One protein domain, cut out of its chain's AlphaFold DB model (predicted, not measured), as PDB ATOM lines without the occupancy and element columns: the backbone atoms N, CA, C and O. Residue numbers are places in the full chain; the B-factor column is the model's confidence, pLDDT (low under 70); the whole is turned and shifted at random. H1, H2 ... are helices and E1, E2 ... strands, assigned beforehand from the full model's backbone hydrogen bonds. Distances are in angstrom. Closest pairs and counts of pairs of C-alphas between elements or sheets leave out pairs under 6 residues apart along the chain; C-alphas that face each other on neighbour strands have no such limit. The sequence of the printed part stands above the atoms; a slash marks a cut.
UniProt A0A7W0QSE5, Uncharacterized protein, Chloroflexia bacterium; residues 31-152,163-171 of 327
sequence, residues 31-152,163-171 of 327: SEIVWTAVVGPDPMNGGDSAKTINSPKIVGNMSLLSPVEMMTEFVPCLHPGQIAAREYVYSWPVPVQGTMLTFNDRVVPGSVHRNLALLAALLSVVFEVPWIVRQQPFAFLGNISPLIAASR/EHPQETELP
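This is residues 31 to 152 and 163 to 171 of the 327 residues of an uncharacterized protein of Chloroflexia bacterium (UniProt A0A7W0QSE5). A strongly twisted sheet of five strands, E3 E4 E7 E1 E8, has one helix, H1, packed over one of its faces. The hairpin E5 and E6 reaches away at one end of the long axis, and the short strands E2 and E9 make a small pair of their own. The printed part has 131 residues, with one named helix and nine named strands in the order E1 E2 E3 E4 E5 E6 E7 H1 E8 E9; the large sheet is all antiparallel. The class is mixed, helices and strands. The whole is compact, with a radius of gyration of the C-alphas of 15.5 A, and its spans of 50 by 34 by 25 A make it only just elongated.

Find C-alpha 31 at (159.296, 203.796, 178.231); from there E1, residues 31 to 41, runs 32.6 A. Next come the short strands E2, residues 51 to 53, 7.3 A; E3, residues 57 to 59, 6.5 A; and E4, residues 62 to 64, 6.4 A. E5, residues 71 to 76, runs 16.1 A, and E6, residues 86 to 91, 15.8 A. E7, residues 94 to 102, runs 24.6 A. Look for C-alpha 110 at (155.615, 188.450, 172.220), where H1, residues 110 to 127, begins its 25.7 A. E8, residues 131 to 139, runs 22.1 A, and E9, residues 166 to 168, covers 6.4 A and ends at C-alpha 168, (172.219, 189.936, 148.032).

Begin with E1, an inner strand: beside E7 you find N 35 and O 98 at 2.9 A, and beside E8 N 134 and O 38 at 2.8 A. E4 is antiparallel to E7, with N 63 and O 97 at 2.8 A, and forms a hairpin with the edge strand E3, with N 64 and O 57 at 2.8 A. H1 is on this sheet, a two-layer arrangement with the helix on one face; the closest C-alphas of H1 and E8 are those of Ser 124 and Trp 131, 4.8 A. E7, H1 and E8 form a split strand-helix-strand unit, two strands running the same way with E1 between them, and its crossover is right-handed. In H1 every O i to N i+4 pair is within hydrogen-bond range. E6 runs on into E7 across a break of 2 residues, at 72 degrees; in its hairpin with E5, N 73 and O 89 are 2.9 A apart. E2 and E9 are parallel, with N 168 and O 52 at 2.8 A. E5 and H1 are apart.

The two C-alphas farthest apart are those of Ser 31 and Gly 81, 51.7 A. Residues 153 to 162 are not printed, and C-alphas 152 and 163 are 15.0 A apart across this cut. Of the links that are printed whole, none is long. Residues 140 to 152 have no named element. The mean pLDDT of the printed part is 87.6; look for values under 70 at residues 46 to 47, 78 to 81 and 143 to 152.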
ATOM      1  N   SER A  31     157.916 203.526 178.598       88.38
ATOM      2  CA  SER A  31     159.296 203.796 178.231       88.38
ATOM      3  C   SER A  31     159.547 203.219 176.847       88.38
ATOM      4  O   SER A  31     159.187 202.070 176.563       88.38
ATOM      5  N   GLU A  32     160.148 204.021 175.974       92.00
ATOM      6  CA  GLU A  32     160.684 203.509 174.722       92.00
ATOM      7  C   GLU A  32     161.971 202.747 175.019       92.00
ATOM      8  O   GLU A  32     162.900 203.285 175.622       92.00
ATOM      9  N   ILE A  33     162.022 201.485 174.602       92.19
ATOM     10  CA  ILE A  33     163.234 200.685 174.687       92.19
ATOM     11  C   ILE A  33     163.684 200.263 173.297       92.19
ATOM     12  O   ILE A  33     162.878 199.882 172.441       92.19
ATOM     13  N   VAL A  34     164.997 200.307 173.094       93.50
ATOM     14  CA  VAL A  34     165.647 199.705 171.935       93.50
ATOM     15  C   VAL A  34     165.848 198.232 172.250       93.50
ATOM     16  O   VAL A  34     166.378 197.880 173.304       93.50
ATOM     17  N   TRP A  35     165.433 197.360 171.346       94.69
ATOM     18  CA  TRP A  35     165.723 195.936 171.424       94.69
ATOM     19  C   TRP A  35     166.599 195.534 170.245       94.69
ATOM     20  O   TRP A  35     166.594 196.169 169.187       94.69
ATOM     21  N   THR A  36     167.365 194.465 170.430       94.69
ATOM     22  CA  THR A  36     168.184 193.887 169.370       94.69
ATOM     23  C   THR A  36     168.033 192.375 169.330       94.69
ATOM     24  O   THR A  36     167.682 191.747 170.327       94.69
ATOM     25  N   ALA A  37     168.242 191.806 168.153       94.94
ATOM     26  CA  ALA A  37     168.176 190.387 167.861       94.94
ATOM     27  C   ALA A  37     169.156 190.056 166.731       94.94
ATOM     28  O   ALA A  37     169.755 190.951 166.133       94.94
ATOM     29  N   VAL A  38     169.283 188.774 166.399       94.25
ATOM     30  CA  VAL A  38     170.091 188.323 165.260       94.25
ATOM     31  C   VAL A  38     169.278 187.327 164.443       94.25
ATOM     32  O   VAL A  38     168.711 186.382 164.998       94.25
ATOM     33  N   VAL A  39     169.222 187.532 163.127       96.31
ATOM     34  CA  VAL A  39     168.614 186.600 162.164       96.31
ATOM     35  C   VAL A  39     169.661 186.142 161.157       96.31
ATOM     36  O   VAL A  39     170.609 186.862 160.879       96.31
ATOM     37  N   GLY A  40     169.522 184.949 160.603       95.00
ATOM     38  CA  GLY A  40     170.478 184.428 159.626       95.00
ATOM     39  C   GLY A  40     170.011 183.104 159.035       95.00
ATOM     40  O   GLY A  40     169.025 182.558 159.536       95.00
ATOM     41  N   PRO A  41     170.706 182.569 158.016       94.81
ATOM     42  CA  PRO A  41     170.435 181.221 157.504       94.81
ATOM     43  C   PRO A  41     170.487 180.197 158.649       94.81
ATOM     44  O   PRO A  41     171.209 180.431 159.607       94.81
ATOM     45  N   ASP A  42     169.737 179.100 158.620       94.12
ATOM     46  CA  ASP A  42     169.815 178.016 159.616       94.12
ATOM     47  C   ASP A  42     171.180 177.317 159.494       94.12
ATOM     48  O   ASP A  42     171.515 176.874 158.396       94.12
ATOM     49  N   PRO A  43     171.996 177.211 160.561       90.81
ATOM     50  CA  PRO A  43     173.330 176.633 160.425       90.81
ATOM     51  C   PRO A  43     173.256 175.125 160.157       90.81
ATOM     52  O   PRO A  43     174.214 174.554 159.656       90.81
ATOM     53  N   MET A  44     172.127 174.476 160.468       88.19
ATOM     54  CA  MET A  44     171.917 173.055 160.197       88.19
ATOM     55  C   MET A  44     171.603 172.782 158.724       88.19
ATOM     56  O   MET A  44     171.701 171.641 158.283       88.19
ATOM     57  N   ASN A  45     171.233 173.812 157.958       85.94
ATOM     58  CA  ASN A  45     171.025 173.698 156.524       85.94
ATOM     59  C   ASN A  45     172.364 173.983 155.829       85.94
ATOM     60  O   ASN A  45     172.755 175.136 155.659       85.94
ATOM     61  N   GLY A  46     173.103 172.928 155.473       69.12
ATOM     62  CA  GLY A  46     174.477 173.011 154.952       69.12
ATOM     63  C   GLY A  46     174.653 173.731 153.602       69.12
ATOM     64  O   GLY A  46     175.748 173.702 153.041       69.12
ATOM     65  N   GLY A  47     173.601 174.349 153.052       66.50
ATOM     66  CA  GLY A  47     173.620 175.105 151.800       66.50
ATOM     67  C   GLY A  47     173.601 176.625 152.005       66.50
ATOM     68  O   GLY A  47     172.881 177.144 152.850       66.50
ATOM     69  N   ASP A  48     174.368 177.353 151.183       74.94
ATOM     70  CA  ASP A  48     174.279 178.814 150.986       74.94
ATOM     71  C   ASP A  48     174.362 179.706 152.247       74.94
ATOM     72  O   ASP A  48     173.928 180.862 152.237       74.94
ATOM     73  N   SER A  49     175.006 179.233 153.315       79.44
ATOM     74  CA  SER A  49     175.232 179.990 154.558       79.44
ATOM     75  C   SER A  49     176.060 181.274 154.376       79.44
ATOM     76  O   SER A  49     176.030 182.162 155.231       79.44
ATOM     77  N   ALA A  50     176.747 181.410 153.237       86.06
ATOM     78  CA  ALA A  50     177.490 182.605 152.856       86.06
ATOM     79  C   ALA A  50     176.602 183.781 152.407       86.06
ATOM     80  O   ALA A  50     177.102 184.900 152.304       86.06
ATOM     81  N   LYS A  51     175.308 183.568 152.123       90.81
ATOM     82  CA  LYS A  51     174.423 184.644 151.655       90.81
ATOM     83  C   LYS A  51     174.048 185.604 152.783       90.81
ATOM     84  O   LYS A  51     173.667 185.183 153.873       90.81
ATOM     85  N   THR A  52     174.088 186.904 152.498       93.56
ATOM     86  CA  THR A  52     173.639 187.941 153.438       93.56
ATOM     87  C   THR A  52     173.067 189.168 152.727       93.56
ATOM     88  O   THR A  52     173.038 189.225 151.498       93.56
ATOM     89  N   ILE A  53     172.593 190.153 153.491       93.75
ATOM     90  CA  ILE A  53     172.121 191.435 152.955       93.75
ATOM     91  C   ILE A  53     173.289 192.394 152.700       93.75
ATOM     92  O   ILE A  53     174.199 192.513 153.516       93.75
ATOM     93  N   ASN A  54     173.247 193.108 151.578       88.50
ATOM     94  CA  ASN A  54     174.348 193.978 151.144       88.50
ATOM     95  C   ASN A  54     174.487 195.297 151.928       88.50
ATOM     96  O   ASN A  54     175.550 195.904 151.982       88.50
ATOM     97  N   SER A  55     173.399 195.800 152.505       90.44
ATOM     98  CA  SER A  55     173.341 197.142 153.091       90.44
ATOM     99  C   SER A  55     172.264 197.215 154.169       90.44
ATOM    100  O   SER A  55     171.348 196.385 154.155       90.44
ATOM    101  N   PRO A  56     172.320 198.205 155.081       94.19
ATOM    102  CA  PRO A  56     171.277 198.373 156.075       94.19
ATOM    103  C   PRO A  56     169.926 198.637 155.406       94.19
ATOM    104  O   PRO A  56     169.827 199.452 154.485       94.19
ATOM    105  N   LYS A  57     168.878 197.955 155.869       96.81
ATOM    106  CA  LYS A  57     167.510 198.078 155.343       96.81
ATOM    107  C   LYS A  57     166.520 198.214 156.487       96.81
ATOM    108  O   LYS A  57     166.744 197.688 157.570       96.81
ATOM    109  N   ILE A  58     165.392 198.864 156.228       97.62
ATOM    110  CA  ILE A  58     164.288 198.948 157.185       97.62
ATOM    111  C   ILE A  58     163.130 198.111 156.651       97.62
ATOM    112  O   ILE A  58     162.663 198.356 155.543       97.62
ATOM    113  N   VAL A  59     162.669 197.130 157.426       97.62
ATOM    114  CA  VAL A  59     161.499 196.300 157.105       97.62
ATOM    115  C   VAL A  59     160.503 196.417 158.254       97.62
ATOM    116  O   VAL A  59     160.770 195.981 159.375       97.62
ATOM    117  N   GLY A  60     159.356 197.045 157.994       96.31
ATOM    118  CA  GLY A  60     158.415 197.403 159.051       96.31
ATOM    119  C   GLY A  60     159.026 198.388 160.046       96.31
ATOM    120  O   GLY A  60     159.532 199.438 159.664       96.31
ATOM    121  N   ASN A  61     158.998 198.034 161.331       95.69
ATOM    122  CA  ASN A  61     159.614 198.806 162.415       95.69
ATOM    123  C   ASN A  61     161.009 198.288 162.816       95.69
ATOM    124  O   ASN A  61     161.473 198.569 163.923       95.69
ATOM    125  N   MET A  62     161.650 197.487 161.960       97.69
ATOM    126  CA  MET A  62     162.936 196.853 162.238       97.69
ATOM    127  C   MET A  62     164.009 197.348 161.276       97.69
ATOM    128  O   MET A  62     163.808 197.362 160.063       97.69
ATOM    129  N   SER A  63     165.164 197.706 161.823       96.94
ATOM    130  CA  SER A  63     166.384 198.012 161.087       96.94
ATOM    131  C   SER A  63     167.254 196.761 161.024       96.94
ATOM    132  O   SER A  63     167.687 196.246 162.056       96.94
ATOM    133  N   LEU A  64     167.481 196.253 159.821       96.44
ATOM    134  CA  LEU A  64     168.445 195.206 159.527       96.44
ATOM    135  C   LEU A  64     169.782 195.894 159.265       96.44
ATOM    136  O   LEU A  64     169.885 196.707 158.347       96.44
ATOM    137  N   LEU A  65     170.789 195.588 160.071       93.38
ATOM    138  CA  LEU A  65     172.122 196.164 159.950       93.38
ATOM    139  C   LEU A  65     172.991 195.298 159.035       93.38
ATOM    140  O   LEU A  65     172.815 194.083 158.981       93.38
ATOM    141  N   SER A  66     173.963 195.899 158.350       88.38
ATOM    142  CA  SER A  66     174.957 195.112 157.615       88.38
ATOM    143  C   SER A  66     175.732 194.205 158.577       88.38
ATOM    144  O   SER A  66     176.160 194.680 159.637       88.38
ATOM    145  N   PRO A  67     175.938 192.923 158.236       85.44
ATOM    146  CA  PRO A  67     176.812 192.065 159.020       85.44
ATOM    147  C   PRO A  67     178.242 192.610 158.950       85.44
ATOM    148  O   PRO A  67     178.750 192.919 157.875       85.44
ATOM    149  N   VAL A  68     178.888 192.746 160.104       78.25
ATOM    150  CA  VAL A  68     180.261 193.275 160.180       78.25
ATOM    151  C   VAL A  68     181.284 192.141 160.183       78.25
ATOM    152  O   VAL A  68     182.384 192.291 159.660       78.25
ATOM    153  N   GLU A  69     180.920 190.988 160.747       83.38
ATOM    154  CA  GLU A  69     181.842 189.882 160.990       83.38
ATOM    155  C   GLU A  69     181.238 188.544 160.563       83.38
ATOM    156  O   GLU A  69     180.042 188.297 160.725       83.38
ATOM    157  N   MET A  70     182.098 187.672 160.034       87.38
ATOM    158  CA  MET A  70     181.776 186.267 159.817       87.38
ATOM    159  C   MET A  70     181.642 185.565 161.169       87.38
ATOM    160  O   MET A  70     182.536 185.645 162.015       87.38
ATOM    161  N   MET A  71     180.556 184.824 161.341       86.69
ATOM    162  CA  MET A  71     180.348 183.913 162.453       86.69
ATOM    163  C   MET A  71     180.776 182.506 162.034       86.69
ATOM    164  O   MET A  71     180.378 182.019 160.975       86.69
ATOM    165  N   THR A  72     181.584 181.852 162.866       86.56
ATOM    166  CA  THR A  72     181.912 180.430 162.712       86.56
ATOM    167  C   THR A  72     181.223 179.639 163.807       86.56
ATOM    168  O   THR A  72     181.366 179.946 164.989       86.56
ATOM    169  N   GLU A  73     180.480 178.616 163.408       84.56
ATOM    170  CA  GLU A  73     179.686 177.792 164.307       84.56
ATOM    171  C   GLU A  73     180.054 176.324 164.161       84.56
ATOM    172  O   GLU A  73     180.303 175.835 163.060       84.56
ATOM    173  N   PHE A  74     180.051 175.620 165.291       85.94
ATOM    174  CA  PHE A  74     180.109 174.168 165.307       85.94
ATOM    175  C   PHE A  74     178.692 173.628 165.208       85.94
ATOM    176  O   PHE A  74     177.894 173.820 166.129       85.94
ATOM    177  N   VAL A  75     178.407 172.911 164.131       85.62
ATOM    178  CA  VAL A  75     177.158 172.163 163.995       85.62
ATOM    179  C   VAL A  75     177.425 170.671 164.165       85.62
ATOM    180  O   VAL A  75     178.529 170.199 163.855       85.62
ATOM    181  N   PRO A  76     176.452 169.905 164.694       82.88
ATOM    182  CA  PRO A  76     176.485 168.455 164.590       82.88
ATOM    183  C   PRO A  76     176.752 168.067 163.138       82.88
ATOM    184  O   PRO A  76     176.089 168.578 162.238       82.88
ATOM    185  N   CYS A  77     177.736 167.197 162.926       77.94
ATOM    186  CA  CYS A  77     178.042 166.701 161.594       77.94
ATOM    187  C   CYS A  77     176.781 166.102 160.966       77.94
ATOM    188  O   CYS A  77     176.119 165.264 161.589       77.94
ATOM    189  N   LEU A  78     176.467 166.500 159.731       66.75
ATOM    190  CA  LEU A  78     175.367 165.898 158.977       66.75
ATOM    191  C   LEU A  78     175.665 164.436 158.603       66.75
ATOM    192  O   LEU A  78     174.759 163.721 158.172       66.75
ATOM    193  N   HIS A  79     176.910 163.977 158.797       65.19
ATOM    194  CA  HIS A  79     177.297 162.579 158.670       65.19
ATOM    195  C   HIS A  79     177.002 161.816 159.964       65.19
ATOM    196  O   HIS A  79     177.625 162.043 161.008       65.19
ATOM    197  N   PRO A  80     176.059 160.881 159.909       62.44
ATOM    198  CA  PRO A  80     175.628 160.160 161.080       62.44
ATOM    199  C   PRO A  80     176.622 159.095 161.528       62.44
ATOM    200  O   PRO A  80     177.362 158.518 160.739       62.44
ATOM    201  N   GLY A  81     176.610 158.809 162.830       67.19
ATOM    202  CA  GLY A  81     177.371 157.704 163.420       67.19
ATOM    203  C   GLY A  81     178.553 158.119 164.296       67.19
ATOM    204  O   GLY A  81     179.190 157.249 164.888       67.19
ATOM    205  N   GLN A  82     178.836 159.418 164.447       76.31
ATOM    206  CA  GLN A  82     179.918 159.896 165.314       76.31
ATOM    207  C   GLN A  82     179.481 161.073 166.193       76.31
ATOM    208  O   GLN A  82     179.327 162.192 165.724       76.31
ATOM    209  N   ILE A  83     179.370 160.839 167.505       77.81
ATOM    210  CA  ILE A  83     179.034 161.877 168.506       77.81
ATOM    211  C   ILE A  83     180.088 162.997 168.540       77.81
ATOM    212  O   ILE A  83     179.785 164.143 168.862       77.81
ATOM    213  N   ALA A  84     181.341 162.663 168.224       81.81
ATOM    214  CA  ALA A  84     182.449 163.612 168.218       81.81
ATOM    215  C   ALA A  84     182.578 164.395 166.901       81.81
ATOM    216  O   ALA A  84     183.338 165.363 166.862       81.81
ATOM    217  N   ALA A  85     181.877 163.990 165.837       80.56
ATOM    218  CA  ALA A  85     181.987 164.662 164.553       80.56
ATOM    219  C   ALA A  85     181.307 166.034 164.617       80.56
ATOM    220  O   ALA A  85     180.149 166.168 165.018       80.56
ATOM    221  N   ARG A  86     182.054 167.060 164.216       82.25
ATOM    222  CA  ARG A  86     181.589 168.442 164.123       82.25
ATOM    223  C   ARG A  86     181.919 168.969 162.743       82.25
ATOM    224  O   ARG A  86     183.023 168.742 162.251       82.25
ATOM    225  N   GLU A  87     180.977 169.689 162.164       84.50
ATOM    226  CA  GLU A  87     181.202 170.472 160.957       84.50
ATOM    227  C   GLU A  87     181.269 171.952 161.332       84.50
ATOM    228  O   GLU A  87     180.707 172.388 162.343       84.50
ATOM    229  N   TYR A  88     182.016 172.710 160.536       85.50
ATOM    230  CA  TYR A  88     182.128 174.152 160.687       85.50
ATOM    231  C   TYR A  88     181.207 174.798 159.670       85.50
ATOM    232  O   TYR A  88     181.291 174.511 158.476       85.50
ATOM    233  N   VAL A  89     180.352 175.692 160.149       87.19
ATOM    234  CA  VAL A  89     179.505 176.516 159.296       87.19
ATOM    235  C   VAL A  89     179.948 177.957 159.441       87.19
ATOM    236  O   VAL A  89     180.105 178.475 160.547       87.19
ATOM    237  N   TYR A  90     180.167 178.591 158.297       89.00
ATOM    238  CA  TYR A  90     180.495 180.004 158.192       89.00
ATOM    239  C   TYR A  90     179.240 180.747 157.763       89.00
ATOM    240  O   TYR A  90     178.620 180.373 156.770       89.00
ATOM    241  N   SER A  91     178.844 181.775 158.506       91.00
ATOM    242  CA  SER A  91     177.675 182.580 158.163       91.00
ATOM    243  C   SER A  91     177.877 184.054 158.487       91.00
ATOM    244  O   SER A  91     178.745 184.422 159.274       91.00
ATOM    245  N   TRP A  92     177.065 184.912 157.872       93.00
ATOM    246  CA  TRP A  92     177.047 186.357 158.123       93.00
ATOM    247  C   TRP A  92     175.662 186.761 158.617       93.00
ATOM    248  O   TRP A  92     174.876 187.343 157.856       93.00
ATOM    249  N   PRO A  93     175.317 186.392 159.862       93.25
ATOM    250  CA  PRO A  93     174.007 186.682 160.397       93.25
ATOM    251  C   PRO A  93     173.828 188.194 160.558       93.25
ATOM    252  O   PRO A  93     174.754 188.943 160.860       93.25
ATOM    253  N   VAL A  94     172.599 188.630 160.339       94.12
ATOM    254  CA  VAL A  94     172.180 190.021 160.261       94.12
ATOM    255  C   VAL A  94     171.695 190.474 161.637       94.12
ATOM    256  O   VAL A  94     170.682 189.956 162.129       94.12
ATOM    257  N   PRO A  95     172.366 191.450 162.274       94.12
ATOM    258  CA  PRO A  95     171.829 192.095 163.458       94.12
ATOM    259  C   PRO A  95     170.555 192.857 163.099       94.12
ATOM    260  O   PRO A  95     170.500 193.589 162.111       94.12
ATOM    261  N   VAL A  96     169.533 192.706 163.930       95.31
ATOM    262  CA  VAL A  96     168.256 193.404 163.792       95.31
ATOM    263  C   VAL A  96     168.051 194.270 165.022       95.31
ATOM    264  O   VAL A  96     168.316 193.847 166.148       95.31
ATOM    265  N   GLN A  97     167.582 195.490 164.811       95.81
ATOM    266  CA  GLN A  97     167.224 196.426 165.867       95.81
ATOM    267  C   GLN A  97     165.816 196.955 165.644       95.81
ATOM    268  O   GLN A  97     165.352 197.076 164.513       95.81
ATOM    269  N   GLY A  98     165.146 197.317 166.724       95.75
ATOM    270  CA  GLY A  98     163.893 198.051 166.657       95.75
ATOM    271  C   GLY A  98     163.622 198.767 167.965       95.75
ATOM    272  O   GLY A  98     164.332 198.576 168.955       95.75
ATOM    273  N   THR A  99     162.579 199.586 167.969       95.25
ATOM    274  CA  THR A  99     162.084 200.221 169.189       95.25
ATOM    275  C   THR A  99     160.687 199.727 169.522       95.25
ATOM    276  O   THR A  99     159.961 199.189 168.675       95.25
ATOM    277  N   MET A 100     160.331 199.835 170.795       93.94
ATOM    278  CA  MET A 100     158.983 199.560 171.271       93.94
ATOM    279  C   MET A 100     158.692 200.318 172.558       93.94
ATOM    280  O   MET A 100     159.591 200.584 173.350       93.94
ATOM    281  N   LEU A 101     157.410 200.581 172.792       91.88
ATOM    282  CA  LEU A 101     156.917 201.105 174.058       91.88
ATOM    283  C   LEU A 101     156.564 199.941 174.987       91.88
ATOM    284  O   LEU A 101     155.810 199.043 174.605       91.88
ATOM    285  N   THR A 102     157.099 199.952 176.205       88.81
ATOM    286  CA  THR A 102     156.819 198.933 177.223       88.81
ATOM    287  C   THR A 102     156.759 199.552 178.617       88.81
ATOM    288  O   THR A 102     157.387 200.572 178.893       88.81
ATOM    289  N   PHE A 103     156.013 198.908 179.514       84.25
ATOM    290  CA  PHE A 103     156.042 199.196 180.953       84.25
ATOM    291  C   PHE A 103     157.162 198.431 181.679       84.25
ATOM    292  O   PHE A 103     157.420 198.667 182.858       84.25
ATOM    293  N   ASN A 104     157.796 197.471 180.997       83.38
ATOM    294  CA  ASN A 104     158.852 196.625 181.538       83.38
ATOM    295  C   ASN A 104     160.005 196.538 180.535       83.38
ATOM    296  O   ASN A 104     159.894 195.869 179.507       83.38
ATOM    297  N   ASP A 105     161.107 197.205 180.859       79.06
ATOM    298  CA  ASP A 105     162.332 197.272 180.062       79.06
ATOM    299  C   ASP A 105     163.101 195.941 180.006       79.06
ATOM    300  O   ASP A 105     163.965 195.761 179.153       79.06
ATOM    301  N   ARG A 106     162.769 194.977 180.872       80.31
ATOM    302  CA  ARG A 106     163.408 193.652 180.912       80.31
ATOM    303  C   ARG A 106     162.706 192.608 180.061       80.31
ATOM    304  O   ARG A 106     163.264 191.533 179.846       80.31
ATOM    305  N   VAL A 107     161.477 192.875 179.624       83.44
ATOM    306  CA  VAL A 107     160.655 191.889 178.919       83.44
ATOM    307  C   VAL A 107     160.333 192.398 177.530       83.44
ATOM    308  O   VAL A 107     159.619 193.384 177.357       83.44
ATOM    309  N   VAL A 108     160.817 191.665 176.530       86.75
ATOM    310  CA  VAL A 108     160.410 191.895 175.151       86.75
ATOM    311  C   VAL A 108     159.022 191.277 174.924       86.75
ATOM    312  O   VAL A 108     158.839 190.079 175.149       86.75
ATOM    313  N   PRO A 109     158.014 192.051 174.482       87.88
ATOM    314  CA  PRO A 109     156.683 191.542 174.202       87.88
ATOM    315  C   PRO A 109     156.694 190.471 173.112       87.88
ATOM    316  O   PRO A 109     157.415 190.556 172.115       87.88
ATOM    317  N   GLY A 110     155.774 189.510 173.221       92.50
ATOM    318  CA  GLY A 110     155.615 188.450 172.220       92.50
ATOM    319  C   GLY A 110     155.302 188.950 170.800       92.50
ATOM    320  O   GLY A 110     155.497 188.206 169.842       92.50
ATOM    321  N   SER A 111     154.834 190.193 170.625       94.62
ATOM    322  CA  SER A 111     154.665 190.803 169.297       94.62
ATOM    323  C   SER A 111     155.993 190.970 168.559       94.62
ATOM    324  O   SER A 111     156.033 190.699 167.363       94.62
ATOM    325  N   VAL A 112     157.075 191.329 169.255       95.94
ATOM    326  CA  VAL A 112     158.413 191.453 168.654       95.94
ATOM    327  C   VAL A 112     158.904 190.095 168.174       95.94
ATOM    328  O   VAL A 112     159.305 189.977 167.022       95.94
ATOM    329  N   HIS A 113     158.772 189.044 168.991       96.38
ATOM    330  CA  HIS A 113     159.128 187.681 168.578       96.38
ATOM    331  C   HIS A 113     158.350 187.239 167.330       96.38
ATOM    332  O   HIS A 113     158.929 186.702 166.389       96.38
ATOM    333  N   ARG A 114     157.036 187.504 167.281       97.25
ATOM    334  CA  ARG A 114     156.195 187.171 166.117       97.25
ATOM    335  C   ARG A 114     156.563 187.963 164.861       97.25
ATOM    336  O   ARG A 114     156.394 187.447 163.757       97.25
ATOM    337  N   ASN A 115     157.000 189.208 165.020       97.75
ATOM    338  CA  ASN A 115     157.445 190.065 163.925       97.75
ATOM    339  C   ASN A 115     158.817 189.620 163.411       97.75
ATOM    340  O   ASN A 115     159.006 189.489 162.207       97.75
ATOM    341  N   LEU A 116     159.732 189.281 164.314       97.75
ATOM    342  CA  LEU A 116     161.046 188.767 163.962       97.75
ATOM    343  C   LEU A 116     160.961 187.402 163.260       97.75
ATOM    344  O   LEU A 116     161.652 187.176 162.273       97.75
ATOM    345  N   ALA A 117     160.057 186.521 163.705       98.25
ATOM    346  CA  ALA A 117     159.777 185.260 163.020       98.25
ATOM    347  C   ALA A 117     159.223 185.481 161.602       98.25
ATOM    348  O   ALA A 117     159.632 184.799 160.667       98.25
ATOM    349  N   LEU A 118     158.328 186.461 161.418       98.62
ATOM    350  CA  LEU A 118     157.834 186.829 160.089       98.62
ATOM    351  C   LEU A 118     158.955 187.393 159.203       98.62
ATOM    352  O   LEU A 118     159.015 187.050 158.027       98.62
ATOM    353  N   LEU A 119     159.852 188.215 159.757       98.50
ATOM    354  CA  LEU A 119     161.008 188.740 159.026       98.50
ATOM    355  C   LEU A 119     161.905 187.597 158.550       98.50
ATOM    356  O   LEU A 119     162.198 187.515 157.363       98.50
ATOM    357  N   ALA A 120     162.286 186.692 159.452       98.38
ATOM    358  CA  ALA A 120     163.090 185.521 159.116       98.38
ATOM    359  C   ALA A 120     162.403 184.646 158.049       98.38
ATOM    360  O   ALA A 120     163.043 184.198 157.099       98.38
ATOM    361  N   ALA A 121     161.081 184.479 158.123       98.56
ATOM    362  CA  ALA A 121     160.334 183.733 157.119       98.56
ATOM    363  C   ALA A 121     160.299 184.428 155.744       98.56
ATOM    364  O   ALA A 121     160.462 183.761 154.725       98.56
ATOM    365  N   LEU A 122     160.160 185.758 155.689       98.50
ATOM    366  CA  LEU A 122     160.269 186.518 154.436       98.50
ATOM    367  C   LEU A 122     161.675 186.420 153.836       98.50
ATOM    368  O   LEU A 122     161.808 186.207 152.635       98.50
ATOM    369  N   LEU A 123     162.718 186.516 154.665       97.81
ATOM    370  CA  LEU A 123     164.095 186.295 154.221       97.81
ATOM    371  C   LEU A 123     164.273 184.860 153.699       97.81
ATOM    372  O   LEU A 123     164.884 184.669 152.655       97.81
ATOM    373  N   SER A 124     163.635 183.865 154.323       97.81
ATOM    374  CA  SER A 124     163.666 182.486 153.817       97.81
ATOM    375  C   SER A 124     163.103 182.372 152.393       97.81
ATOM    376  O   SER A 124     163.652 181.662 151.555       97.81
ATOM    377  N   VAL A 125     162.032 183.119 152.094       98.00
ATOM    378  CA  VAL A 125     161.439 183.195 150.747       98.00
ATOM    379  C   VAL A 125     162.377 183.894 149.755       98.00
ATOM    380  O   VAL A 125     162.446 183.482 148.601       98.00
ATOM    381  N   VAL A 126     163.099 184.939 150.177       97.00
ATOM    382  CA  VAL A 126     164.063 185.663 149.323       97.00
ATOM    383  C   VAL A 126     165.272 184.796 148.974       97.00
ATOM    384  O   VAL A 126     165.696 184.776 147.824       97.00
ATOM    385  N   PHE A 127     165.835 184.107 149.964       96.00
ATOM    386  CA  PHE A 127     167.122 183.419 149.836       96.00
ATOM    387  C   PHE A 127     167.016 181.939 149.446       96.00
ATOM    388  O   PHE A 127     168.048 181.320 149.189       96.00
ATOM    389  N   GLU A 128     165.799 181.386 149.397       95.62
ATOM    390  CA  GLU A 128     165.505 179.975 149.079       95.62
ATOM    391  C   GLU A 128     166.077 178.955 150.068       95.62
ATOM    392  O   GLU A 128     166.129 177.757 149.786       95.62
ATOM    393  N   VAL A 129     166.459 179.421 151.252       95.62
ATOM    394  CA  VAL A 129     167.008 178.622 152.350       95.62
ATOM    395  C   VAL A 129     166.333 179.037 153.651       95.62
ATOM    396  O   VAL A 129     165.868 180.174 153.755       95.62
ATOM    397  N   PRO A 130     166.238 178.155 154.655       96.69
ATOM    398  CA  PRO A 130     165.641 178.534 155.926       96.69
ATOM    399  C   PRO A 130     166.469 179.638 156.591       96.69
ATOM    400  O   PRO A 130     167.648 179.460 156.870       96.69
ATOM    401  N   TRP A 131     165.842 180.778 156.858       97.12
ATOM    402  CA  TRP A 131     166.360 181.820 157.740       97.12
ATOM    403  C   TRP A 131     165.636 181.735 159.079       97.12
ATOM    404  O   TRP A 131     164.412 181.617 159.132       97.12
ATOM    405  N   ILE A 132     166.389 181.822 160.170       97.06
ATOM    406  CA  ILE A 132     165.890 181.655 161.534       97.06
ATOM    407  C   ILE A 132     166.302 182.824 162.432       97.06
ATOM    408  O   ILE A 132     167.215 183.597 162.134       97.06
ATOM    409  N   VAL A 133     165.633 182.925 163.580       96.94
ATOM    410  CA  VAL A 133     166.048 183.796 164.681       96.94
ATOM    411  C   VAL A 133     167.189 183.117 165.435       96.94
ATOM    412  O   VAL A 133     166.953 182.207 166.228       96.94
ATOM    413  N   ARG A 134     168.423 183.563 165.180       92.75
ATOM    414  CA  ARG A 134     169.653 183.055 165.813       92.75
ATOM    415  C   ARG A 134     169.767 183.491 167.268       92.75
ATOM    416  O   ARG A 134     170.180 182.717 168.123       92.75
ATOM    417  N   GLN A 135     169.350 184.722 167.546       93.38
ATOM    418  CA  GLN A 135     169.303 185.284 168.888       93.38
ATOM    419  C   GLN A 135     167.950 185.933 169.111       93.38
ATOM    420  O   GLN A 135     167.532 186.800 168.342       93.38
ATOM    421  N   GLN A 136     167.265 185.490 170.165       94.50
ATOM    422  CA  GLN A 136     165.974 186.043 170.555       94.50
ATOM    423  C   GLN A 136     166.115 187.527 170.910       94.50
ATOM    424  O   GLN A 136     167.161 187.925 171.425       94.50
ATOM    425  N   PRO A 137     165.083 188.342 170.650       94.62
ATOM    426  CA  PRO A 137     165.140 189.757 170.944       94.62
ATOM    427  C   PRO A 137     165.312 189.996 172.448       94.62
ATOM    428  O   PRO A 137     164.644 189.372 173.273       94.62
ATOM    429  N   PHE A 138     166.190 190.930 172.793       92.31
ATOM    430  CA  PHE A 138     166.441 191.377 174.161       92.31
ATOM    431  C   PHE A 138     166.638 192.897 174.185       92.31
ATOM    432  O   PHE A 138     166.973 193.507 173.168       92.31
ATOM    433  N   ALA A 139     166.397 193.523 175.339       91.00
ATOM    434  CA  ALA A 139     166.582 194.961 175.502       91.00
ATOM    435  C   ALA A 139     168.067 195.336 175.392       91.00
ATOM    436  O   ALA A 139     168.929 194.726 176.029       91.00
ATOM    437  N   PHE A 140     168.369 196.338 174.571       84.88
ATOM    438  CA  PHE A 140     169.727 196.799 174.331       84.88
ATOM    439  C   PHE A 140     170.190 197.709 175.474       84.88
ATOM    440  O   PHE A 140     169.659 198.798 175.673       84.88
ATOM    441  N   LEU A 141     171.215 197.272 176.210       79.75
ATOM    442  CA  LEU A 141     171.777 197.988 177.362       79.75
ATOM    443  C   LEU A 141     173.064 198.764 177.016       79.75
ATOM    444  O   LEU A 141     173.993 198.824 177.820       79.75
ATOM    445  N   GLY A 142     173.155 199.325 175.803       75.88
ATOM    446  CA  GLY A 142     174.220 200.251 175.382       75.88
ATOM    447  C   GLY A 142     175.586 199.625 175.069       75.88
ATOM    448  O   GLY A 142     176.235 200.039 174.116       75.88
ATOM    449  N   ASN A 143     176.008 198.610 175.827       69.44
ATOM    450  CA  ASN A 143     177.384 198.093 175.796       69.44
ATOM    451  C   ASN A 143     177.514 196.657 175.265       69.44
ATOM    452  O   ASN A 143     178.618 196.116 175.226       69.44
ATOM    453  N   ILE A 144     176.409 196.010 174.896       66.75
ATOM    454  CA  ILE A 144     176.412 194.612 174.453       66.75
ATOM    455  C   ILE A 144     176.263 194.601 172.938       66.75
ATOM    456  O   ILE A 144     175.173 194.858 172.428       66.75
ATOM    457  N   SER A 145     177.350 194.301 172.220       68.44
ATOM    458  CA  SER A 145     177.244 193.953 170.802       68.44
ATOM    459  C   SER A 145     176.246 192.798 170.670       68.44
ATOM    460  O   SER A 145     176.405 191.799 171.378       68.44
ATOM    461  N   PRO A 146     175.221 192.902 169.803       65.81
ATOM    462  CA  PRO A 146     174.292 191.797 169.592       65.81
ATOM    463  C   PRO A 146     175.039 190.549 169.127       65.81
ATOM    464  O   PRO A 146     174.739 189.453 169.574       65.81
ATOM    465  N   LEU A 147     176.090 190.722 168.326       65.31
ATOM    466  CA  LEU A 147     177.005 189.650 167.976       65.31
ATOM    467  C   LEU A 147     177.988 189.459 169.134       65.31
ATOM    468  O   LEU A 147     179.051 190.083 169.173       65.31
ATOM    469  N   ILE A 148     177.631 188.616 170.105       58.22
ATOM    470  CA  ILE A 148     178.643 188.007 170.968       58.22
ATOM    471  C   ILE A 148     179.440 187.098 170.040       58.22
ATOM    472  O   ILE A 148     178.934 186.064 169.609       58.22
ATOM    473  N   ALA A 149     180.643 187.550 169.679       53.59
ATOM    474  CA  ALA A 149     181.582 186.830 168.840       53.59
ATOM    475  C   ALA A 149     181.594 185.353 169.248       53.59
ATOM    476  O   ALA A 149     181.994 185.014 170.366       53.59
ATOM    477  N   ALA A 150     181.121 184.477 168.357       52.84
ATOM    478  CA  ALA A 150     181.393 183.061 168.501       52.84
ATOM    479  C   ALA A 150     182.911 182.940 168.639       52.84
ATOM    480  O   ALA A 150     183.661 183.467 167.814       52.84
ATOM    481  N   SER A 151     183.333 182.360 169.760       50.16
ATOM    482  CA  SER A 151     184.729 182.204 170.127       50.16
ATOM    483  C   SER A 151     185.531 181.724 168.914       50.16
ATOM    484  O   SER A 151     185.358 180.602 168.445       50.16
ATOM    485  N   ARG A 152     186.417 182.589 168.403       52.44
ATOM    486  CA  ARG A 152     187.446 182.215 167.418       52.44
ATOM    487  C   ARG A 152     188.428 181.188 167.986       52.44
ATOM    488  O   ARG A 152     189.319 180.732 167.270       52.44
ATOM    489  N   GLU A 163     186.122 184.344 152.360       83.56
ATOM    490  CA  GLU A 163     186.693 185.632 152.789       83.56
ATOM    491  C   GLU A 163     185.615 186.718 152.913       83.56
ATOM    492  O   GLU A 163     185.702 187.604 153.766       83.56
ATOM    493  N   HIS A 164     184.576 186.622 152.081       87.62
ATOM    494  CA  HIS A 164     183.500 187.597 151.981       87.62
ATOM    495  C   HIS A 164     182.138 186.905 151.855       87.62
ATOM    496  O   HIS A 164     182.053 185.832 151.245       87.62
ATOM    497  N   PRO A 165     181.067 187.516 152.391       91.06
ATOM    498  CA  PRO A 165     179.725 187.014 152.167       91.06
ATOM    499  C   PRO A 165     179.303 187.188 150.707       91.06
ATOM    500  O   PRO A 165     179.726 188.111 150.011       91.06
ATOM    501  N   GLN A 166     178.373 186.344 150.267       92.19
ATOM    502  CA  GLN A 166     177.608 186.581 149.054       92.19
ATOM    503  C   GLN A 166     176.490 187.585 149.355       92.19
ATOM    504  O   GLN A 166     175.381 187.236 149.769       92.19
ATOM    505  N   GLU A 167     176.795 188.858 149.155       93.50
ATOM    506  CA  GLU A 167     175.832 189.936 149.328       93.50
ATOM    507  C   GLU A 167     174.679 189.831 148.321       93.50
ATOM    508  O   GLU A 167     174.874 189.629 147.123       93.50
ATOM    509  N   THR A 168     173.453 189.969 148.820       93.06
ATOM    510  CA  THR A 168     172.219 189.936 148.032       93.06
ATOM    511  C   THR A 168     171.373 191.157 148.375       93.06
ATOM    512  O   THR A 168     171.209 191.515 149.546       93.06
ATOM    513  N   GLU A 169     170.822 191.816 147.357       95.19
ATOM    514  CA  GLU A 169     169.870 192.905 147.566       95.19
ATOM    515  C   GLU A 169     168.500 192.346 147.956       95.19
ATOM    516  O   GLU A 169     168.010 191.405 147.332       95.19
ATOM    517  N   LEU A 170     167.846 192.950 148.952       96.00
ATOM    518  CA  LEU A 170     166.453 192.613 149.241       96.00
ATOM    519  C   LEU A 170     165.551 193.117 148.104       96.00
ATOM    520  O   LEU A 170     165.560 194.321 147.822       96.00
ATOM    521  N   PRO A 171     164.737 192.244 147.483       96.56
ATOM    522  CA  PRO A 171     163.768 192.673 146.487       96.56
ATOM    523  C   PRO A 171     162.792 193.710 147.053       96.56
ATOM    524  O   PRO A 171     162.361 193.610 148.201       96.56
TER     525      PRO A 171